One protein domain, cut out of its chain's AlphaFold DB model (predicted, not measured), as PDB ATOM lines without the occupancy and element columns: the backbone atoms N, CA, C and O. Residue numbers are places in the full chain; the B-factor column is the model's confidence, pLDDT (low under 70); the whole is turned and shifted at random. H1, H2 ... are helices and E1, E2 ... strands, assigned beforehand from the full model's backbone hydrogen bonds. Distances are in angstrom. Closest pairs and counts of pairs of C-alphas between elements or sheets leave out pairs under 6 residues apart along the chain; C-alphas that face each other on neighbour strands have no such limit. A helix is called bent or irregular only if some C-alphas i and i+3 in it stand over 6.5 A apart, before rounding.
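This is residues 239 to 391 of the 393 residues of an uncharacterized protein of Micromonospora sp. 5R2A7 (UniProt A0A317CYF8). Two twisted sheets lie partly face to face as a sandwich, their strands crossed; E1 to E5 make one layer, with the short helices H1 and H2 on its face away from the second sheet. In that second sheet the long strands E7 and E8 fold back sharply on themselves, leaving E6 beside the first sheet and placing E9 and E10 on the far side. The printed part has 153 residues with two named helices and ten named strands, in the order E1 H1 H2 E2 E3 E4 E5 E6 E7 E8 E9 E10, and its class is mostly strand. The first sheet is mixed, in the order E1 E2 E3 E4 E5; the second is branched and antiparallel. The whole is compact, with a radius of gyration of the C-alphas of 15.5 A, and spans 49 by 36 by 24 A.

Start at E1, residues 239 to 242, an edge strand parallel to E2, residues 278 to 284, with N 241 and O 280 2.9 A apart. Between them come H1, residues 246 to 250, and H2, residues 259 to 264; this strand-helix-strand unit, two parallel neighbour strands with helices between, has a left-handed crossover. H1 is on the sheet over E2 at a height of 5.6 A, and its closest C-alpha pair with E2 is Ala 246 and Gly 283, 4.3 A. H2 is on the same face at a height of 8.3 A, only just over E4, residues 304 to 310, with 3 of its C-alphas falling on it. On the local plane H2 runs along the strands, at 23 degrees to E4. H2 is only just irregular, C-alphas 260 and 263 being 6.6 A apart; 0 of its 2 O i to N i+4 pairs are within hydrogen-bond range, against 2 of its 3 O i to N i+3 pairs, while in H1 every O i to N i+4 pair is. E2, E3 at residues 290 to 296, E4 and E5 at residues 317 to 323 form a meander, each strand the antiparallel neighbour of the one before; look at N 283 and O 291, 2.9 A, N 292 and O 308, 2.9 A, and N 307 and O 320, 2.8 A. The link E5 to E6 changes sheets, and E6, residues 332 to 335, has its closest C-alpha pair with E5 at Ala 320 and Leu 334, 6.8 A. E7, residues 342 to 354, bends by 147 degrees at residue 348, and E8, residues 361 to 370, by 140 degrees at residue 367. E6 and E9, residues 376 to 380, lie on one side of E7 and E8 on the other; N 334 and O 343, N 344 and O 368, and N 352 and O 378 are each 2.9 A apart. E10, residues 387 to 390, pairs with E9 through N 377 and O 389, 2.9 A. The sheets' strands stand at 50 degrees, and E1 and E8 come closest at the C-alphas of His 241 and Ala 367, 7.1 A.

Find C-alpha 239 at (-27.815, -2.720, -23.293), where E1 begins. E2 is 20.2 A long, E3 19.6 A, E4 19.9 A and E5 18.4 A; E7, bent, measures 12.2 A from C-alpha 342 at (-19.053, -11.067, -38.192). E10 ends at C-alpha 390, (-19.906, -22.115, -35.500).

The two C-alphas farthest apart are those of Gly 268 and Gly 358, 50.7 A. The printed part has no cut. The one long link is H2 to E2, residues 265 to 277. The mean pLDDT of the printed part is 94.8, and no printed residue is under 70.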
ATOM      1  N   PHE A 239     -29.232  -2.403 -23.240       94.12
ATOM      2  CA  PHE A 239     -27.815  -2.720 -23.293       94.12
ATOM      3  C   PHE A 239     -27.161  -1.886 -24.393       94.12
ATOM      4  O   PHE A 239     -27.525  -1.972 -25.565       94.12
ATOM      5  N   SER A 240     -26.179  -1.070 -24.015       95.12
ATOM      6  CA  SER A 240     -25.434  -0.224 -24.945       95.12
ATOM      7  C   SER A 240     -23.956  -0.583 -24.915       95.12
ATOM      8  O   SER A 240     -23.370  -0.725 -23.842       95.12
ATOM      9  N   HIS A 241     -23.344  -0.720 -26.089       96.19
ATOM     10  CA  HIS A 241     -21.938  -1.077 -26.218       96.19
ATOM     11  C   HIS A 241     -21.256  -0.298 -27.345       96.19
ATOM     12  O   HIS A 241     -21.834  -0.026 -28.398       96.19
ATOM     13  N   THR A 242     -19.992   0.059 -27.122       96.81
ATOM     14  CA  THR A 242     -19.145   0.730 -28.114       96.81
ATOM     15  C   THR A 242     -17.981  -0.187 -28.454       96.81
ATOM     16  O   THR A 242     -17.153  -0.473 -27.594       96.81
ATOM     17  N   LEU A 243     -17.938  -0.658 -29.699       97.38
ATOM     18  CA  LEU A 243     -16.851  -1.491 -30.204       97.38
ATOM     19  C   LEU A 243     -15.555  -0.676 -30.305       97.38
ATOM     20  O   LEU A 243     -15.585   0.538 -30.506       97.38
ATOM     21  N   ALA A 244     -14.415  -1.362 -30.223       94.12
ATOM     22  CA  ALA A 244     -13.105  -0.739 -30.401       94.12
ATOM     23  C   ALA A 244     -12.990  -0.032 -31.768       94.12
ATOM     24  O   ALA A 244     -13.444  -0.568 -32.782       94.12
ATOM     25  N   GLY A 245     -12.384   1.161 -31.790       93.62
ATOM     26  CA  GLY A 245     -12.201   1.975 -32.996       93.62
ATOM     27  C   GLY A 245     -13.424   2.813 -33.388       93.62
ATOM     28  O   GLY A 245     -13.354   3.593 -34.337       93.62
ATOM     29  N   ALA A 246     -14.551   2.707 -32.672       94.94
ATOM     30  CA  ALA A 246     -15.732   3.530 -32.940       94.94
ATOM     31  C   ALA A 246     -15.424   5.034 -32.846       94.94
ATOM     32  O   ALA A 246     -15.941   5.829 -33.633       94.94
ATOM     33  N   GLU A 247     -14.576   5.428 -31.899       93.69
ATOM     34  CA  GLU A 247     -14.149   6.803 -31.653       93.69
ATOM     35  C   GLU A 247     -13.542   7.478 -32.891       93.69
ATOM     36  O   GLU A 247     -13.732   8.680 -33.079       93.69
ATOM     37  N   GLU A 248     -12.898   6.712 -33.777       92.44
ATOM     38  CA  GLU A 248     -12.228   7.228 -34.975       92.44
ATOM     39  C   GLU A 248     -13.217   7.701 -36.052       92.44
ATOM     40  O   GLU A 248     -12.920   8.620 -36.815       92.44
ATOM     41  N   VAL A 249     -14.409   7.097 -36.106       93.69
ATOM     42  CA  VAL A 249     -15.405   7.332 -37.170       93.69
ATOM     43  C   VAL A 249     -16.660   8.051 -36.668       93.69
ATOM     44  O   VAL A 249     -17.340   8.757 -37.425       93.69
ATOM     45  N   TRP A 250     -16.982   7.904 -35.381       92.81
ATOM     46  CA  TRP A 250     -18.158   8.525 -34.778       92.81
ATOM     47  C   TRP A 250     -17.879   9.947 -34.285       92.81
ATOM     48  O   TRP A 250     -18.677  10.837 -34.590       92.81
ATOM     49  N   GLY A 251     -16.753  10.199 -33.606       86.94
ATOM     50  CA  GLY A 251     -16.551  11.448 -32.858       86.94
ATOM     51  C   GLY A 251     -17.669  11.666 -31.825       86.94
ATOM     52  O   GLY A 251     -18.129  10.708 -31.207       86.94
ATOM     53  N   ASP A 252     -18.170  12.900 -31.708       82.56
ATOM     54  CA  ASP A 252     -19.233  13.283 -30.754       82.56
ATOM     55  C   ASP A 252     -20.667  13.042 -31.271       82.56
ATOM     56  O   ASP A 252     -21.632  13.591 -30.739       82.56
ATOM     57  N   LYS A 253     -20.838  12.275 -32.354       81.25
ATOM     58  CA  LYS A 253     -22.160  12.072 -32.962       81.25
ATOM     59  C   LYS A 253     -23.076  11.240 -32.065       81.25
ATOM     60  O   LYS A 253     -22.688  10.171 -31.587       81.25
ATOM     61  N   ASP A 254     -24.312  11.709 -31.933       78.25
ATOM     62  CA  ASP A 254     -25.392  10.978 -31.283       78.25
ATOM     63  C   ASP A 254     -25.925   9.850 -32.191       78.25
ATOM     64  O   ASP A 254     -25.904   9.946 -33.421       78.25
ATOM     65  N   VAL A 255     -26.361   8.763 -31.562       77.56
ATOM     66  CA  VAL A 255     -26.983   7.583 -32.181       77.56
ATOM     67  C   VAL A 255     -28.506   7.581 -32.035       77.56
ATOM     68  O   VAL A 255     -29.151   6.708 -32.607       77.56
ATOM     69  N   SER A 256     -29.067   8.524 -31.271       72.50
ATOM     70  CA  SER A 256     -30.483   8.555 -30.887       72.50
ATOM     71  C   SER A 256     -31.456   8.704 -32.063       72.50
ATOM     72  O   SER A 256     -32.576   8.209 -31.978       72.50
ATOM     73  N   GLU A 257     -31.030   9.294 -33.186       75.69
ATOM     74  CA  GLU A 257     -31.881   9.506 -34.362       75.69
ATOM     75  C   GLU A 257     -31.178   9.088 -35.658       75.69
ATOM     76  O   GLU A 257     -30.385   9.825 -36.251       75.69
ATOM     77  N   VAL A 258     -31.489   7.879 -36.131       89.19
ATOM     78  CA  VAL A 258     -31.034   7.384 -37.434       89.19
ATOM     79  C   VAL A 258     -32.250   7.077 -38.312       89.19
ATOM     80  O   VAL A 258     -32.837   6.009 -38.157       89.19
ATOM     81  N   PRO A 259     -32.591   7.946 -39.290       91.25
ATOM     82  CA  PRO A 259     -33.796   7.802 -40.123       91.25
ATOM     83  C   PRO A 259     -33.905   6.477 -40.890       91.25
ATOM     84  O   PRO A 259     -34.975   6.075 -41.329       91.25
ATOM     85  N   ALA A 260     -32.793   5.761 -41.076       93.12
ATOM     86  CA  ALA A 260     -32.817   4.437 -41.693       93.12
ATOM     87  C   ALA A 260     -33.557   3.381 -40.840       93.12
ATOM     88  O   ALA A 260     -33.963   2.357 -41.392       93.12
ATOM     89  N   PHE A 261     -33.763   3.624 -39.538       93.88
ATOM     90  CA  PHE A 261     -34.610   2.782 -38.692       93.88
ATOM     91  C   PHE A 261     -36.107   3.061 -38.843       93.88
ATOM     92  O   PHE A 261     -36.896   2.194 -38.481       93.88
ATOM     93  N   ASP A 262     -36.521   4.179 -39.447       92.88
ATOM     94  CA  ASP A 262     -37.943   4.534 -39.587       92.88
ATOM     95  C   ASP A 262     -38.743   3.445 -40.320       92.88
ATOM     96  O   ASP A 262     -39.898   3.194 -39.999       92.88
ATOM     97  N   ALA A 263     -38.115   2.729 -41.263       93.50
ATOM     98  CA  ALA A 263     -38.732   1.608 -41.984       93.50
ATOM     99  C   ALA A 263     -38.952   0.343 -41.124       93.50
ATOM    100  O   ALA A 263     -39.609  -0.601 -41.564       93.50
ATOM    101  N   TYR A 264     -38.369   0.292 -39.929       95.12
ATOM    102  CA  TYR A 264     -38.489  -0.805 -38.970       95.12
ATOM    103  C   TYR A 264     -39.372  -0.448 -37.778       95.12
ATOM    104  O   TYR A 264     -39.760  -1.345 -37.032       95.12
ATOM    105  N   TYR A 265     -39.701   0.835 -37.620       94.88
ATOM    106  CA  TYR A 265     -40.646   1.275 -36.617       94.88
ATOM    107  C   TYR A 265     -42.070   1.246 -37.149       94.88
ATOM    108  O   TYR A 265     -42.364   1.698 -38.257       94.88
ATOM    109  N   ASP A 266     -42.976   0.714 -36.341       94.88
ATOM    110  CA  ASP A 266     -44.372   0.620 -36.712       94.88
ATOM    111  C   ASP A 266     -45.119   1.943 -36.489       94.88
ATOM    112  O   ASP A 266     -45.615   2.242 -35.401       94.88
ATOM    113  N   ALA A 267     -45.213   2.743 -37.551       89.31
ATOM    114  CA  ALA A 267     -45.948   3.999 -37.532       89.31
ATOM    115  C   ALA A 267     -47.443   3.773 -37.244       89.31
ATOM    116  O   ALA A 267     -48.176   3.209 -38.054       89.31
ATOM    117  N   GLY A 268     -47.918   4.276 -36.103       85.88
ATOM    118  CA  GLY A 268     -49.333   4.229 -35.729       85.88
ATOM    119  C   GLY A 268     -49.776   2.953 -35.007       85.88
ATOM    120  O   GLY A 268     -50.947   2.863 -34.629       85.88
ATOM    121  N   GLY A 269     -48.878   1.983 -34.804       91.56
ATOM    122  CA  GLY A 269     -49.135   0.786 -34.001       91.56
ATOM    123  C   GLY A 269     -48.879   1.008 -32.509       91.56
ATOM    124  O   GLY A 269     -48.072   1.852 -32.124       91.56
ATOM    125  N   ALA A 270     -49.585   0.260 -31.666       91.69
ATOM    126  CA  ALA A 270     -49.370   0.238 -30.223       91.69
ATOM    127  C   ALA A 270     -48.883  -1.157 -29.835       91.69
ATOM    128  O   ALA A 270     -49.559  -2.132 -30.151       91.69
ATOM    129  N   HIS A 271     -47.739  -1.229 -29.162       92.56
ATOM    130  CA  HIS A 271     -47.030  -2.482 -28.911       92.56
ATOM    131  C   HIS A 271     -46.579  -2.574 -27.465       92.56
ATOM    132  O   HIS A 271     -46.337  -1.555 -26.820       92.56
ATOM    133  N   THR A 272     -46.421  -3.803 -26.994       91.50
ATOM    134  CA  THR A 272     -45.632  -4.120 -25.802       91.50
ATOM    135  C   THR A 272     -44.287  -4.726 -26.217       91.50
ATOM    136  O   THR A 272     -43.900  -4.686 -27.388       91.50
ATOM    137  N   HIS A 273     -43.555  -5.289 -25.265       88.88
ATOM    138  CA  HIS A 273     -42.354  -6.081 -25.500       88.88
ATOM    139  C   HIS A 273     -42.317  -7.270 -24.530       88.88
ATOM    140  O   HIS A 273     -42.800  -7.186 -23.398       88.88
ATOM    141  N   ASP A 274     -41.650  -8.364 -24.893       87.50
ATOM    142  CA  ASP A 274     -41.521  -9.537 -24.011       87.50
ATOM    143  C   ASP A 274     -40.439  -9.382 -22.913       87.50
ATOM    144  O   ASP A 274     -40.148 -10.329 -22.170       87.50
ATOM    145  N   ARG A 275     -39.886  -8.164 -22.781       87.56
ATOM    146  CA  ARG A 275     -38.742  -7.767 -21.936       87.56
ATOM    147  C   ARG A 275     -37.384  -8.221 -22.466       87.56
ATOM    148  O   ARG A 275     -36.401  -8.202 -21.721       87.56
ATOM    149  N   SER A 276     -37.303  -8.602 -23.736       89.31
ATOM    150  CA  SER A 276     -36.018  -8.775 -24.398       89.31
ATOM    151  C   SER A 276     -35.200  -7.485 -24.347       89.31
ATOM    152  O   SER A 276     -35.765  -6.394 -24.509       89.31
ATOM    153  N   PRO A 277     -33.870  -7.587 -24.181       91.50
ATOM    154  CA  PRO A 277     -33.012  -6.419 -24.177       91.50
ATOM    155  C   PRO A 277     -33.083  -5.620 -25.481       91.50
ATOM    156  O   PRO A 277     -32.992  -6.157 -26.593       91.50
ATOM    157  N   LEU A 278     -33.167  -4.308 -25.326       92.94
ATOM    158  CA  LEU A 278     -32.919  -3.344 -26.379       92.94
ATOM    159  C   LEU A 278     -31.404  -3.145 -26.510       92.94
ATOM    160  O   LEU A 278     -30.772  -2.541 -25.642       92.94
ATOM    161  N   LEU A 279     -30.807  -3.694 -27.569       95.00
ATOM    162  CA  LEU A 279     -29.381  -3.553 -27.852       95.00
ATOM    163  C   LEU A 279     -29.143  -2.303 -28.678       95.00
ATOM    164  O   LEU A 279     -29.801  -2.102 -29.695       95.00
ATOM    165  N   TYR A 280     -28.113  -1.559 -28.303       95.81
ATOM    166  CA  TYR A 280     -27.505  -0.512 -29.107       95.81
ATOM    167  C   TYR A 280     -26.005  -0.754 -29.178       95.81
ATOM    168  O   TYR A 280     -25.296  -0.595 -28.186       95.81
ATOM    169  N   ILE A 281     -25.493  -1.141 -30.344       97.00
ATOM    170  CA  ILE A 281     -24.052  -1.348 -30.529       97.00
ATOM    171  C   ILE A 281     -23.562  -0.403 -31.611       97.00
ATOM    172  O   ILE A 281     -24.016  -0.479 -32.750       97.00
ATOM    173  N   LYS A 282     -22.609   0.465 -31.272       97.12
ATOM    174  CA  LYS A 282     -21.930   1.320 -32.250       97.12
ATOM    175  C   LYS A 282     -20.479   0.894 -32.429       97.12
ATOM    176  O   LYS A 282     -19.835   0.459 -31.479       97.12
ATOM    177  N   GLY A 283     -19.962   1.017 -33.645       97.12
ATOM    178  CA  GLY A 283     -18.622   0.554 -33.991       97.12
ATOM    179  C   GLY A 283     -18.054   1.169 -35.258       97.12
ATOM    180  O   GLY A 283     -18.699   1.999 -35.908       97.12
ATOM    181  N   ALA A 284     -16.861   0.709 -35.617       97.56
ATOM    182  CA  ALA A 284     -16.240   0.924 -36.914       97.56
ATOM    183  C   ALA A 284     -16.033  -0.427 -37.611       97.56
ATOM    184  O   ALA A 284     -15.677  -1.413 -36.964       97.56
ATOM    185  N   THR A 285     -16.261  -0.484 -38.919       98.19
ATOM    186  CA  THR A 285     -15.836  -1.622 -39.745       98.19
ATOM    187  C   THR A 285     -14.354  -1.497 -40.122       98.19
ATOM    188  O   THR A 285     -13.803  -0.394 -40.059       98.19
ATOM    189  N   PRO A 286     -13.694  -2.586 -40.567       97.44
ATOM    190  CA  PRO A 286     -12.303  -2.542 -41.029       97.44
ATOM    191  C   PRO A 286     -12.017  -1.501 -42.122       97.44
ATOM    192  O   PRO A 286     -10.910  -0.973 -42.187       97.44
ATOM    193  N   ASP A 287     -13.000  -1.191 -42.974       96.62
ATOM    194  CA  ASP A 287     -12.886  -0.158 -44.013       96.62
ATOM    195  C   ASP A 287     -13.250   1.266 -43.548       96.62
ATOM    196  O   ASP A 287     -13.351   2.176 -44.373       96.62
ATOM    197  N   GLY A 288     -13.452   1.473 -42.243       96.44
ATOM    198  CA  GLY A 288     -13.726   2.780 -41.647       96.44
ATOM    199  C   GLY A 288     -15.172   3.266 -41.786       96.44
ATOM    200  O   GLY A 288     -15.442   4.450 -41.573       96.44
ATOM    201  N   ARG A 289     -16.135   2.401 -42.141       97.62
ATOM    202  CA  ARG A 289     -17.560   2.762 -42.061       97.62
ATOM    203  C   ARG A 289     -18.020   2.780 -40.605       97.62
ATOM    204  O   ARG A 289     -17.628   1.950 -39.788       97.62
ATOM    205  N   ARG A 290     -18.931   3.702 -40.300       97.31
ATOM    206  CA  ARG A 290     -19.708   3.688 -39.059       97.31
ATOM    207  C   ARG A 290     -20.654   2.495 -39.085       97.31
ATOM    208  O   ARG A 290     -21.395   2.329 -40.053       97.31
ATOM    209  N   LEU A 291     -20.644   1.719 -38.010       97.94
ATOM    210  CA  LEU A 291     -21.540   0.596 -37.763       97.94
ATOM    211  C   LEU A 291     -22.496   0.947 -36.634       97.94
ATOM    212  O   LEU A 291     -22.051   1.398 -35.578       97.94
ATOM    213  N   LEU A 292     -23.785   0.702 -36.848       97.69
ATOM    214  CA  LEU A 292     -24.811   0.779 -35.816       97.69
ATOM    215  C   LEU A 292     -25.678  -0.474 -35.869       97.69
ATOM    216  O   LEU A 292     -26.175  -0.835 -36.930       97.69
ATOM    217  N   LEU A 293     -25.869  -1.122 -34.731       97.38
ATOM    218  CA  LEU A 293     -26.820  -2.204 -34.542       97.38
ATOM    219  C   LEU A 293     -27.877  -1.763 -33.545       97.38
ATOM    220  O   LEU A 293     -27.539  -1.200 -32.501       97.38
ATOM    221  N   GLN A 294     -29.125  -2.101 -33.852       96.69
ATOM    222  CA  GLN A 294     -30.233  -1.989 -32.919       96.69
ATOM    223  C   GLN A 294     -31.087  -3.262 -32.924       96.69
ATOM    224  O   GLN A 294     -31.248  -3.887 -33.979       96.69
ATOM    225  N   THR A 295     -31.638  -3.647 -31.768       96.44
ATOM    226  CA  THR A 295     -32.744  -4.615 -31.727       96.44
ATOM    227  C   THR A 295     -34.102  -3.927 -31.734       96.44
ATOM    228  O   THR A 295     -34.287  -2.879 -31.127       96.44
ATOM    229  N   ILE A 296     -35.065  -4.513 -32.439       95.12
ATOM    230  CA  ILE A 296     -36.451  -4.039 -32.491       95.12
ATOM    231  C   ILE A 296     -37.359  -5.234 -32.232       95.12
ATOM    232  O   ILE A 296     -37.212  -6.288 -32.858       95.12
ATOM    233  N   GLN A 297     -38.294  -5.069 -31.307       94.00
ATOM    234  CA  GLN A 297     -39.272  -6.083 -30.953       94.00
ATOM    235  C   GLN A 297     -40.623  -5.431 -30.698       94.00
ATOM    236  O   GLN A 297     -40.687  -4.373 -30.080       94.00
ATOM    237  N   TYR A 298     -41.673  -6.112 -31.147       93.31
ATOM    238  CA  TYR A 298     -43.052  -5.772 -30.853       93.31
ATOM    239  C   TYR A 298     -43.764  -6.987 -30.282       93.31
ATOM    240  O   TYR A 298     -43.676  -8.080 -30.837       93.31
ATOM    241  N   ASP A 299     -44.455  -6.778 -29.170       91.62
ATOM    242  CA  ASP A 299     -45.237  -7.785 -28.469       91.62
ATOM    243  C   ASP A 299     -44.418  -9.053 -28.152       91.62
ATOM    244  O   ASP A 299     -43.334  -8.983 -27.566       91.62
ATOM    245  N   ASP A 300     -44.951 -10.214 -28.539       90.19
ATOM    246  CA  ASP A 300     -44.355 -11.540 -28.422       90.19
ATOM    247  C   ASP A 300     -43.628 -11.997 -29.701       90.19
ATOM    248  O   ASP A 300     -43.195 -13.151 -29.789       90.19
ATOM    249  N   ASP A 301     -43.470 -11.117 -30.699       92.94
ATOM    250  CA  ASP A 301     -42.715 -11.453 -31.902       92.94
ATOM    251  C   ASP A 301     -41.221 -11.631 -31.571       92.94
ATOM    252  O   ASP A 301     -40.679 -10.960 -30.684       92.94
ATOM    253  N   PRO A 302     -40.494 -12.478 -32.325       93.75
ATOM    254  CA  PRO A 302     -39.048 -12.573 -32.188       93.75
ATOM    255  C   PRO A 302     -38.377 -11.208 -32.370       93.75
ATOM    256  O   PRO A 302     -38.644 -10.498 -33.348       93.75
ATOM    257  N   ALA A 303     -37.470 -10.856 -31.458       95.69
ATOM    258  CA  ALA A 303     -36.662  -9.654 -31.597       95.69
ATOM    259  C   ALA A 303     -35.835  -9.722 -32.889       95.69
ATOM    260  O   ALA A 303     -35.202 -10.734 -33.205       95.69
ATOM    261  N   ARG A 304     -35.844  -8.631 -33.648       96.31
ATOM    262  CA  ARG A 304     -35.053  -8.463 -34.868       96.31
ATOM    263  C   ARG A 304     -33.804  -7.688 -34.530       96.31
ATOM    264  O   ARG A 304     -33.866  -6.727 -33.775       96.31
ATOM    265  N   VAL A 305     -32.687  -8.075 -35.118       97.38
ATOM    266  CA  VAL A 305     -31.433  -7.335 -35.052       97.38
ATOM    267  C   VAL A 305     -31.173  -6.710 -36.412       97.38
ATOM    268  O   VAL A 305     -31.158  -7.410 -37.423       97.38
ATOM    269  N   ILE A 306     -30.990  -5.393 -36.444       97.81
ATOM    270  CA  ILE A 306     -30.791  -4.617 -37.668       97.81
ATOM    271  C   ILE A 306     -29.427  -3.941 -37.590       97.81
ATOM    272  O   ILE A 306     -29.152  -3.213 -36.638       97.81
ATOM    273  N   VAL A 307     -28.578  -4.168 -38.593       97.81
ATOM    274  CA  VAL A 307     -27.264  -3.530 -38.720       97.81
ATOM    275  C   VAL A 307     -27.279  -2.545 -39.871       97.81
ATOM    276  O   VAL A 307     -27.587  -2.888 -41.014       97.81
ATOM    277  N   LEU A 308     -26.874  -1.324 -39.563       97.56
ATOM    278  CA  LEU A 308     -26.716  -0.230 -40.492       97.56
ATOM    279  C   LEU A 308     -25.235   0.130 -40.644       97.56
ATOM    280  O   LEU A 308     -24.492   0.176 -39.661       97.56
ATOM    281  N   LEU A 309     -24.823   0.446 -41.871       97.69
ATOM    282  CA  LEU A 309     -23.497   0.973 -42.187       97.69
ATOM    283  C   LEU A 309     -23.595   2.341 -42.869       97.69
ATOM    284  O   LEU A 309     -24.470   2.563 -43.711       97.69
ATOM    285  N   ALA A 310     -22.665   3.240 -42.550       96.88
ATOM    286  CA  ALA A 310     -22.511   4.534 -43.212       96.88
ATOM    287  C   ALA A 310     -21.034   4.851 -43.467       96.88
ATOM    288  O   ALA A 310     -20.197   4.686 -42.583       96.88
ATOM    289  N   ARG A 311     -20.704   5.361 -44.657       95.31
ATOM    290  CA  ARG A 311     -19.367   5.904 -44.951       95.31
ATOM    291  C   ARG A 311     -19.319   7.387 -44.593       95.31
ATOM    292  O   ARG A 311     -20.255   8.116 -44.923       95.31
ATOM    293  N   ASP A 312     -18.239   7.826 -43.949       89.62
ATOM    294  CA  ASP A 312     -18.041   9.215 -43.519       89.62
ATOM    295  C   ASP A 312     -19.296   9.759 -42.814       89.62
ATOM    296  O   ASP A 312     -19.885   9.067 -41.988       89.62
ATOM    297  N   ASN A 313     -19.764  10.956 -43.180       87.44
ATOM    298  CA  ASN A 313     -21.017  11.558 -42.709       87.44
ATOM    299  C   ASN A 313     -22.227  11.238 -43.613       87.44
ATOM    300  O   ASN A 313     -23.246  11.921 -43.538       87.44
ATOM    301  N   GLY A 314     -22.121  10.231 -44.484       92.88
ATOM    302  CA  GLY A 314     -23.217   9.793 -45.346       92.88
ATOM    303  C   GLY A 314     -24.393   9.169 -44.579       92.88
ATOM    304  O   GLY A 314     -24.285   8.906 -43.373       92.88
ATOM    305  N   PRO A 315     -25.522   8.921 -45.267       94.38
ATOM    306  CA  PRO A 315     -26.674   8.263 -44.667       94.38
ATOM    307  C   PRO A 315     -26.359   6.807 -44.315       94.38
ATOM    308  O   PRO A 315     -25.566   6.141 -44.986       94.38
ATOM    309  N   PHE A 316     -27.020   6.310 -43.274       95.88
ATOM    310  CA  PHE A 316     -27.005   4.894 -42.944       95.88
ATOM    311  C   PHE A 316     -27.787   4.079 -43.971       95.88
ATOM    312  O   PHE A 316     -28.842   4.491 -44.453       95.88
ATOM    313  N   THR A 317     -27.262   2.901 -44.279       95.75
ATOM    314  CA  THR A 317     -27.889   1.906 -45.149       95.75
ATOM    315  C   THR A 317     -27.912   0.564 -44.442       95.75
ATOM    316  O   THR A 317     -26.988   0.243 -43.695       95.75
ATOM    317  N   VAL A 318     -28.969  -0.215 -44.658       95.81
ATOM    318  CA  VAL A 318     -29.094  -1.554 -44.074       95.81
ATOM    319  C   VAL A 318     -28.028  -2.458 -44.680       95.81
ATOM    320  O   VAL A 318     -27.939  -2.578 -45.900       95.81
ATOM    321  N   ALA A 319     -27.231  -3.084 -43.822       96.69
ATOM    322  CA  ALA A 319     -26.154  -3.983 -44.214       96.69
ATOM    323  C   ALA A 319     -26.475  -5.446 -43.898       96.69
ATOM    324  O   ALA A 319     -26.123  -6.327 -44.677       96.69
ATOM    325  N   ALA A 320     -27.148  -5.702 -42.777       96.56
ATOM    326  CA  ALA A 320     -27.603  -7.032 -42.393       96.56
ATOM    327  C   ALA A 320     -28.830  -6.929 -41.485       96.56
ATOM    328  O   ALA A 320     -28.991  -5.947 -40.757       96.56
ATOM    329  N   SER A 321     -29.658  -7.966 -41.483       96.69
ATOM    330  CA  SER A 321     -30.692  -8.151 -40.474       96.69
ATOM    331  C   SER A 321     -30.897  -9.631 -40.157       96.69
ATOM    332  O   SER A 321     -30.492 -10.504 -40.925       96.69
ATOM    333  N   GLY A 322     -31.484  -9.917 -38.998       95.56
ATOM    334  CA  GLY A 322     -31.783 -11.279 -38.564       95.56
ATOM    335  C   GLY A 322     -32.691 -11.315 -37.340       95.56
ATOM    336  O   GLY A 322     -33.155 -10.278 -36.869       95.56
ATOM    337  N   LEU A 323     -32.936 -12.520 -36.830       95.94
ATOM    338  CA  LEU A 323     -33.659 -12.742 -35.579       95.94
ATOM    339  C   LEU A 323     -32.670 -12.991 -34.442       95.94
ATOM    340  O   LEU A 323     -31.609 -13.574 -34.659       95.94
ATOM    341  N   VAL A 324     -33.038 -12.564 -33.239       95.62
ATOM    342  CA  VAL A 324     -32.275 -12.802 -32.014       95.62
ATOM    343  C   VAL A 324     -32.893 -13.971 -31.256       95.62
ATOM    344  O   VAL A 324     -34.100 -13.992 -31.016       95.62
ATOM    345  N   ASP A 325     -32.061 -14.926 -30.843       95.00
ATOM    346  CA  ASP A 325     -32.452 -15.958 -29.880       95.00
ATOM    347  C   ASP A 325     -31.806 -15.668 -28.525       95.00
ATOM    348  O   ASP A 325     -30.667 -16.049 -28.255       95.00
ATOM    349  N   TRP A 326     -32.550 -15.006 -27.641       94.31
ATOM    350  CA  TRP A 326     -32.081 -14.644 -26.301       94.31
ATOM    351  C   TRP A 326     -31.792 -15.833 -25.385       94.31
ATOM    352  O   TRP A 326     -31.187 -15.657 -24.329       94.31
ATOM    353  N   LYS A 327     -32.218 -17.042 -25.764       93.62
ATOM    354  CA  LYS A 327     -31.916 -18.269 -25.021       93.62
ATOM    355  C   LYS A 327     -30.629 -18.929 -25.509       93.62
ATOM    356  O   LYS A 327     -30.104 -19.802 -24.815       93.62
ATOM    357  N   ALA A 328     -30.118 -18.538 -26.677       95.62
ATOM    358  CA  ALA A 328     -28.864 -19.054 -27.199       95.62
ATOM    359  C   ALA A 328     -27.670 -18.503 -26.398       95.62
ATOM    360  O   ALA A 328     -27.695 -17.355 -25.954       95.62
ATOM    361  N   PRO A 329     -26.567 -19.268 -26.269       96.19
ATOM    362  CA  PRO A 329     -25.326 -18.743 -25.698       96.19
ATOM    363  C   PRO A 329     -24.791 -17.514 -26.444       96.19
ATOM    364  O   PRO A 329     -24.095 -16.705 -25.843       96.19
ATOM    365  N   LEU A 330     -25.102 -17.387 -27.739       97.19
ATOM    366  CA  LEU A 330     -24.738 -16.254 -28.587       97.19
ATOM    367  C   LEU A 330     -25.994 -15.698 -29.281       97.19
ATOM    368  O   LEU A 330     -26.312 -16.153 -30.379       97.19
ATOM    369  N   PRO A 331     -26.727 -14.760 -28.652       96.88
ATOM    370  CA  PRO A 331     -27.992 -14.261 -29.193       96.88
ATOM    371  C   PRO A 331     -27.865 -13.547 -30.539       96.88
ATOM    372  O   PRO A 331     -28.746 -13.670 -31.388       96.88
ATOM    373  N   VAL A 332     -26.771 -12.807 -30.745       97.75
ATOM    374  CA  VAL A 332     -26.512 -12.078 -31.990       97.75
ATOM    375  C   VAL A 332     -25.296 -12.658 -32.691       97.75
ATOM    376  O   VAL A 332     -24.204 -12.701 -32.123       97.75
ATOM    377  N   GLN A 333     -25.481 -13.022 -33.958       97.38
ATOM    378  CA  GLN A 333     -24.423 -13.417 -34.879       97.38
ATOM    379  C   GLN A 333     -24.825 -13.026 -36.306       97.38
ATOM    380  O   GLN A 333     -25.640 -13.693 -36.937       97.38
ATOM    381  N   LEU A 334     -24.253 -11.939 -36.821       96.94
ATOM    382  CA  LEU A 334     -24.567 -11.404 -38.144       96.94
ATOM    383  C   LEU A 334     -23.298 -11.204 -38.962       96.94
ATOM    384  O   LEU A 334     -22.389 -10.480 -38.562       96.94
ATOM    385  N   ARG A 335     -23.248 -11.815 -40.144       97.38
ATOM    386  CA  ARG A 335     -22.173 -11.575 -41.109       97.38
ATOM    387  C   ARG A 335     -22.447 -10.274 -41.857       97.38
ATOM    388  O   ARG A 335     -23.529 -10.096 -42.410       97.38
ATOM    389  N   LEU A 336     -21.469  -9.378 -41.862       97.88
ATOM    390  CA  LEU A 336     -21.553  -8.113 -42.583       97.88
ATOM    391  C   LEU A 336     -21.173  -8.311 -44.061       97.88
ATOM    392  O   LEU A 336     -20.402  -9.224 -44.377       97.88
ATOM    393  N   PRO A 337     -21.697  -7.475 -44.976       97.12
ATOM    394  CA  PRO A 337     -21.311  -7.511 -46.384       97.12
ATOM    395  C   PRO A 337     -19.841  -7.105 -46.574       97.12
ATOM    396  O   PRO A 337     -19.189  -6.636 -45.644       97.12
ATOM    397  N   ASP A 338     -19.329  -7.268 -47.797       96.75
ATOM    398  CA  ASP A 338     -18.000  -6.806 -48.229       96.75
ATOM    399  C   ASP A 338     -16.838  -7.246 -47.320       96.75
ATOM    400  O   ASP A 338     -15.915  -6.467 -47.084       96.75
ATOM    401  N   GLU A 339     -16.906  -8.458 -46.759       97.12
ATOM    402  CA  GLU A 339     -15.848  -9.011 -45.893       97.12
ATOM    403  C   GLU A 339     -15.564  -8.140 -44.647       97.12
ATOM    404  O   GLU A 339     -14.486  -8.188 -44.063       97.12
ATOM    405  N   GLN A 340     -16.545  -7.349 -44.185       97.88
ATOM    406  CA  GLN A 340     -16.366  -6.461 -43.024       97.88
ATOM    407  C   GLN A 340     -16.404  -7.172 -41.668       97.88
ATOM    408  O   GLN A 340     -16.271  -6.519 -40.634       97.88
ATOM    409  N   GLY A 341     -16.590  -8.490 -41.656       98.00
ATOM    410  CA  GLY A 341     -16.544  -9.293 -40.444       98.00
ATOM    411  C   GLY A 341     -17.868  -9.924 -40.039       98.00
ATOM    412  O   GLY A 341     -18.846  -9.956 -40.792       98.00
ATOM    413  N   ILE A 342     -17.878 -10.467 -38.825       98.38
ATOM    414  CA  ILE A 342     -19.053 -11.067 -38.192       98.38
ATOM    415  C   ILE A 342     -19.292 -10.327 -36.883       98.38
ATOM    416  O   ILE A 342     -18.480 -10.400 -35.960       98.38
ATOM    417  N   LEU A 343     -20.398  -9.599 -36.813       98.38
ATOM    418  CA  LEU A 343     -20.829  -8.918 -35.607       98.38
ATOM    419  C   LEU A 343     -21.493  -9.926 -34.673       98.38
ATOM    420  O   LEU A 343     -22.453 -10.598 -35.056       98.38
ATOM    421  N   VAL A 344     -20.985 -10.021 -33.451       98.31
ATOM    422  CA  VAL A 344     -21.511 -10.916 -32.420       98.31
ATOM    423  C   VAL A 344     -21.808 -10.152 -31.137       98.31
ATOM    424  O   VAL A 344     -21.091  -9.207 -30.805       98.31
ATOM    425  N   ALA A 345     -22.845 -10.564 -30.406       98.06
ATOM    426  CA  ALA A 345     -23.153 -10.002 -29.092       98.06
ATOM    427  C   ALA A 345     -23.799 -11.029 -28.155       98.06
ATOM    428  O   ALA A 345     -24.683 -11.789 -28.553       98.06
ATOM    429  N   ALA A 346     -23.336 -11.020 -26.907       97.12
ATOM    430  CA  ALA A 346     -23.845 -11.771 -25.769       97.12
ATOM    431  C   ALA A 346     -23.505 -10.993 -24.484       97.12
ATOM    432  O   ALA A 346     -22.367 -11.033 -24.009       97.12
ATOM    433  N   GLU A 347     -24.486 -10.271 -23.940       95.06
ATOM    434  CA  GLU A 347     -24.323  -9.409 -22.762       95.06
ATOM    435  C   GLU A 347     -23.649 -10.142 -21.588       95.06
ATOM    436  O   GLU A 347     -24.019 -11.257 -21.212       95.06
ATOM    437  N   GLY A 348     -22.623  -9.521 -21.001       94.94
ATOM    438  CA  GLY A 348     -21.899 -10.034 -19.842       94.94
ATOM    439  C   GLY A 348     -20.945 -11.195 -20.139       94.94
ATOM    440  O   GLY A 348     -20.236 -11.645 -19.225       94.94
ATOM    441  N   ALA A 349     -20.886 -11.701 -21.373       97.75
ATOM    442  CA  ALA A 349     -20.031 -12.822 -21.738       97.75
ATOM    443  C   ALA A 349     -18.643 -12.371 -22.209       97.75
ATOM    444  O   ALA A 349     -18.491 -11.347 -22.869       97.75
ATOM    445  N   ALA A 350     -17.619 -13.169 -21.902       98.38
ATOM    446  CA  ALA A 350     -16.321 -13.066 -22.560       98.38
ATOM    447  C   ALA A 350     -16.358 -13.801 -23.904       98.38
ATOM    448  O   ALA A 350     -16.809 -14.950 -23.980       98.38
ATOM    449  N   LEU A 351     -15.855 -13.146 -24.944       98.62
ATOM    450  CA  LEU A 351     -15.905 -13.601 -26.326       98.62
ATOM    451  C   LEU A 351     -14.495 -13.936 -26.799       98.62
ATOM    452  O   LEU A 351     -13.560 -13.164 -26.628       98.62
ATOM    453  N   ASN A 352     -14.328 -15.112 -27.394       98.69
ATOM    454  CA  ASN A 352     -13.095 -15.501 -28.071       98.69
ATOM    455  C   ASN A 352     -13.450 -16.059 -29.445       98.69
ATOM    456  O   ASN A 352     -14.500 -16.672 -29.600       98.69
ATOM    457  N   TYR A 353     -12.571 -15.933 -30.430       98.62
ATOM    458  CA  TYR A 353     -12.781 -16.522 -31.754       98.62
ATOM    459  C   TYR A 353     -11.567 -17.320 -32.215       98.62
ATOM    460  O   TYR A 353     -10.468 -17.184 -31.673       98.62
ATOM    461  N   ARG A 354     -11.755 -18.159 -33.231       98.31
ATOM    462  CA  ARG A 354     -10.647 -18.774 -33.969       98.31
ATOM    463  C   ARG A 354     -10.966 -18.894 -35.452       98.31
ATOM    464  O   ARG A 354     -12.126 -18.863 -35.860       98.31
ATOM    465  N   ILE A 355      -9.909 -19.058 -36.242       97.94
ATOM    466  CA  ILE A 355      -9.965 -19.281 -37.689       97.94
ATOM    467  C   ILE A 355      -9.499 -20.714 -37.958       97.94
ATOM    468  O   ILE A 355      -8.360 -21.079 -37.645       97.94
ATOM    469  N   GLY A 356     -10.387 -21.542 -38.503       95.88
ATOM    470  CA  GLY A 356     -10.167 -22.972 -38.697       95.88
ATOM    471  C   GLY A 356      -9.762 -23.681 -37.398       95.88
ATOM    472  O   GLY A 356     -10.330 -23.456 -36.332       95.88
ATOM    473  N   ALA A 357      -8.726 -24.520 -37.480       96.06
ATOM    474  CA  ALA A 357      -8.132 -25.201 -36.327       96.06
ATOM    475  C   ALA A 357      -7.059 -24.362 -35.598       96.06
ATOM    476  O   ALA A 357      -6.259 -24.908 -34.837       96.06
ATOM    477  N   GLY A 358      -7.004 -23.050 -35.855       97.25
ATOM    478  CA  GLY A 358      -6.031 -22.139 -35.262       97.25
ATOM    479  C   GLY A 358      -6.202 -21.927 -33.753       97.25
ATOM    480  O   GLY A 358      -7.066 -22.513 -33.091       97.25
ATOM    481  N   LYS A 359      -5.351 -21.055 -33.200       98.06
ATOM    482  CA  LYS A 359      -5.423 -20.649 -31.790       98.06
ATOM    483  C   LYS A 359      -6.670 -19.798 -31.523       98.06
ATOM    484  O   LYS A 359      -7.182 -19.143 -32.426       98.06
ATOM    485  N   TRP A 360      -7.117 -19.789 -30.272       98.44
ATOM    486  CA  TRP A 360      -8.142 -18.854 -29.811       98.44
ATOM    487  C   TRP A 360      -7.555 -17.450 -29.651       98.44
ATOM    488  O   TRP A 360      -6.421 -17.292 -29.195       98.44
ATOM    489  N   HIS A 361      -8.344 -16.455 -30.028       98.56
ATOM    490  CA  HIS A 361      -8.063 -15.033 -29.918       98.56
ATOM    491  C   HIS A 361      -9.126 -14.391 -29.032       98.56
ATOM    492  O   HIS A 361     -10.312 -14.670 -29.208       98.56
ATOM    493  N   ASP A 362      -8.702 -13.541 -28.102       98.31
ATOM    494  CA  ASP A 362      -9.614 -12.737 -27.289       98.31
ATOM    495  C   ASP A 362     -10.322 -11.700 -28.176       98.31
ATOM    496  O   ASP A 362      -9.682 -11.054 -29.009       98.31
ATOM    497  N   ALA A 363     -11.639 -11.583 -28.022       98.19
ATOM    498  CA  ALA A 363     -12.484 -10.608 -28.706       98.19
ATOM    499  C   ALA A 363     -13.105  -9.595 -27.732       98.19
ATOM    500  O   ALA A 363     -13.897  -8.757 -28.152       98.19
ATOM    501  N   GLY A 364     -12.761  -9.667 -26.443       97.50
ATOM    502  CA  GLY A 364     -13.300  -8.800 -25.408       97.50
ATOM    503  C   GLY A 364     -14.570  -9.354 -24.766       97.50
ATOM    504  O   GLY A 364     -14.720 -10.560 -24.546       97.50
ATOM    505  N   ARG A 365     -15.473  -8.448 -24.389       97.56
ATOM    506  CA  ARG A 365     -16.698  -8.756 -23.648       97.56
ATOM    507  C   ARG A 365     -17.908  -8.101 -24.286       97.56
ATOM    508  O   ARG A 365     -17.795  -7.046 -24.896       97.56
ATOM    509  N   ASP A 366     -19.050  -8.737 -24.072       97.62
ATOM    510  CA  ASP A 366     -20.396  -8.291 -24.425       97.62
ATOM    511  C   ASP A 366     -20.701  -8.244 -25.930       97.62
ATOM    512  O   ASP A 366     -21.688  -8.832 -26.366       97.62
ATOM    513  N   ALA A 367     -19.859  -7.607 -26.742       98.31
ATOM    514  CA  ALA A 367     -19.977  -7.604 -28.194       98.31
ATOM    515  C   ALA A 367     -18.611  -7.498 -28.878       98.31
ATOM    516  O   ALA A 367     -17.652  -6.976 -28.315       98.31
ATOM    517  N   ALA A 368     -18.519  -7.996 -30.112       98.31
ATOM    518  CA  ALA A 368     -17.303  -7.919 -30.910       98.31
ATOM    519  C   ALA A 368     -17.609  -7.914 -32.411       98.31
ATOM    520  O   ALA A 368     -18.552  -8.562 -32.867       98.31
ATOM    521  N   LEU A 369     -16.760  -7.238 -33.189       98.56
ATOM    522  CA  LEU A 369     -16.683  -7.425 -34.634       98.56
ATOM    523  C   LEU A 369     -15.503  -8.350 -34.943       98.56
ATOM    524  O   LEU A 369     -14.343  -7.971 -34.802       98.56
ATOM    525  N   LEU A 370     -15.810  -9.590 -35.311       98.44
ATOM    526  CA  LEU A 370     -14.815 -10.616 -35.607       98.44
ATOM    527  C   LEU A 370     -14.349 -10.520 -37.065       98.44
ATOM    528  O   LEU A 370     -15.133 -10.077 -37.907       98.44
ATOM    529  N   PRO A 371     -13.138 -11.004 -37.401       97.94
ATOM    530  CA  PRO A 371     -12.728 -11.174 -38.792       97.94
ATOM    531  C   PRO A 371     -13.740 -12.002 -39.590       97.94
ATOM    532  O   PRO A 371     -14.351 -12.934 -39.066       97.94
ATOM    533  N   ASP A 372     -13.893 -11.694 -40.872       97.38
ATOM    534  CA  ASP A 372     -14.839 -12.356 -41.778       97.38
ATOM    535  C   ASP A 372     -14.575 -13.866 -41.916       97.38
ATOM    536  O   ASP A 372     -15.498 -14.667 -42.073       97.38
ATOM    537  N   ASN A 373     -13.316 -14.268 -41.797       97.25
ATOM    538  CA  ASN A 373     -12.857 -15.645 -41.861       97.25
ATOM    539  C   ASN A 373     -12.851 -16.363 -40.500       97.25
ATOM    540  O   ASN A 373     -12.421 -17.518 -40.437       97.25
ATOM    541  N   ALA A 374     -13.316 -15.731 -39.413       98.19
ATOM    542  CA  ALA A 374     -13.534 -16.436 -38.154       98.19
ATOM    543  C   ALA A 374     -14.525 -17.579 -38.397       98.19
ATOM    544  O   ALA A 374     -15.560 -17.369 -39.030       98.19
ATOM    545  N   THR A 375     -14.200 -18.784 -37.923       97.81
ATOM    546  CA  THR A 375     -14.991 -20.009 -38.151       97.81
ATOM    547  C   THR A 375     -15.767 -20.449 -36.915       97.81
ATOM    548  O   THR A 375     -16.748 -21.184 -37.018       97.81
ATOM    549  N   GLU A 376     -15.318 -20.031 -35.733       98.25
ATOM    550  CA  GLU A 376     -15.973 -20.347 -34.471       98.25
ATOM    551  C   GLU A 376     -15.818 -19.218 -33.456       98.25
ATOM    552  O   GLU A 376     -14.797 -18.524 -33.425       98.25
ATOM    553  N   VAL A 377     -16.812 -19.114 -32.577       98.50
ATOM    554  CA  VAL A 377     -16.834 -18.210 -31.428       98.50
ATOM    555  C   VAL A 377     -17.035 -19.027 -30.171       98.50
ATOM    556  O   VAL A 377     -17.932 -19.863 -30.085       98.50
ATOM    557  N   ARG A 378     -16.208 -18.773 -29.169       98.56
ATOM    558  CA  ARG A 378     -16.385 -19.279 -27.820       98.56
ATOM    559  C   ARG A 378     -16.965 -18.178 -26.954       98.56
ATOM    560  O   ARG A 378     -16.373 -17.107 -26.835       98.56
ATOM    561  N   VAL A 379     -18.083 -18.489 -26.316       98.44
ATOM    562  CA  VAL A 379     -18.805 -17.589 -25.423       98.44
ATOM    563  C   VAL A 379     -18.724 -18.132 -24.011       98.44
ATOM    564  O   VAL A 379     -19.126 -19.268 -23.760       98.44
ATOM    565  N   THR A 380     -18.202 -17.332 -23.089       98.31
ATOM    566  CA  THR A 380     -18.098 -17.684 -21.671       98.31
ATOM    567  C   THR A 380     -18.939 -16.699 -20.861       98.31
ATOM    568  O   THR A 380     -18.484 -15.574 -20.632       98.31
ATOM    569  N   PRO A 381     -20.157 -17.076 -20.429       95.88
ATOM    570  CA  PRO A 381     -20.980 -16.231 -19.564       95.88
ATOM    571  C   PRO A 381     -20.246 -15.890 -18.263       95.88
ATOM    572  O   PRO A 381     -19.430 -16.684 -17.795       95.88
ATOM    573  N   ALA A 382     -20.568 -14.755 -17.633       92.88
ATOM    574  CA  ALA A 382     -19.893 -14.297 -16.411       92.88
ATOM    575  C   ALA A 382     -19.810 -15.361 -15.296       92.88
ATOM    576  O   ALA A 382     -18.789 -15.457 -14.622       92.88
ATOM    577  N   ASN A 383     -20.856 -16.183 -15.151       90.50
ATOM    578  CA  ASN A 383     -20.966 -17.230 -14.129       90.50
ATOM    579  C   ASN A 383     -21.165 -18.634 -14.736       90.50
ATOM    580  O   ASN A 383     -21.810 -19.483 -14.124       90.50
ATOM    581  N   GLY A 384     -20.690 -18.870 -15.964       91.12
ATOM    582  CA  GLY A 384     -21.024 -20.073 -16.729       91.12
ATOM    583  C   GLY A 384     -19.833 -20.794 -17.351       91.12
ATOM    584  O   GLY A 384     -18.703 -20.310 -17.367       91.12
ATOM    585  N   ASN A 385     -20.121 -21.971 -17.905       95.44
ATOM    586  CA  ASN A 385     -19.166 -22.713 -18.717       95.44
ATOM    587  C   ASN A 385     -19.107 -22.139 -20.132       95.44
ATOM    588  O   ASN A 385     -20.113 -21.689 -20.683       95.44
ATOM    589  N   ALA A 386     -17.926 -22.212 -20.737       96.12
ATOM    590  CA  ALA A 386     -17.738 -21.812 -22.118       96.12
ATOM    591  C   ALA A 386     -18.536 -22.714 -23.074       96.12
ATOM    592  O   ALA A 386     -18.472 -23.940 -22.982       96.12
ATOM    593  N   SER A 387     -19.229 -22.101 -24.028       97.44
ATOM    594  CA  SER A 387     -19.873 -22.762 -25.169       97.44
ATOM    595  C   SER A 387     -19.153 -22.368 -26.455       97.44
ATOM    596  O   SER A 387     -18.561 -21.294 -26.523       97.44
ATOM    597  N   THR A 388     -19.142 -23.231 -27.472       97.44
ATOM    598  CA  THR A 388     -18.533 -22.933 -28.779       97.44
ATOM    599  C   THR A 388     -19.588 -23.023 -29.872       97.44
ATOM    600  O   THR A 388     -20.283 -24.029 -29.970       97.44
ATOM    601  N   MET A 389     -19.687 -21.963 -30.667       97.12
ATOM    602  CA  MET A 389     -20.643 -21.776 -31.752       97.12
ATOM    603  C   MET A 389     -19.888 -21.690 -33.078       97.12
ATOM    604  O   MET A 389     -18.798 -21.117 -33.139       97.12
ATOM    605  N   THR A 390     -20.457 -22.242 -34.146       95.38
ATOM    606  CA  THR A 390     -19.906 -22.115 -35.500       95.38
ATOM    607  C   THR A 390     -20.396 -20.815 -36.136       95.38
ATOM    608  O   THR A 390     -21.565 -20.464 -36.019       95.38
ATOM    609  N   THR A 391     -19.513 -20.111 -36.843       89.50
ATOM    610  CA  THR A 391     -19.845 -18.870 -37.572       89.50
ATOM    611  C   THR A 391     -20.286 -19.099 -39.024       89.50
ATOM    612  O   THR A 391     -20.373 -18.154 -39.821       89.50
TER     613      THR A 391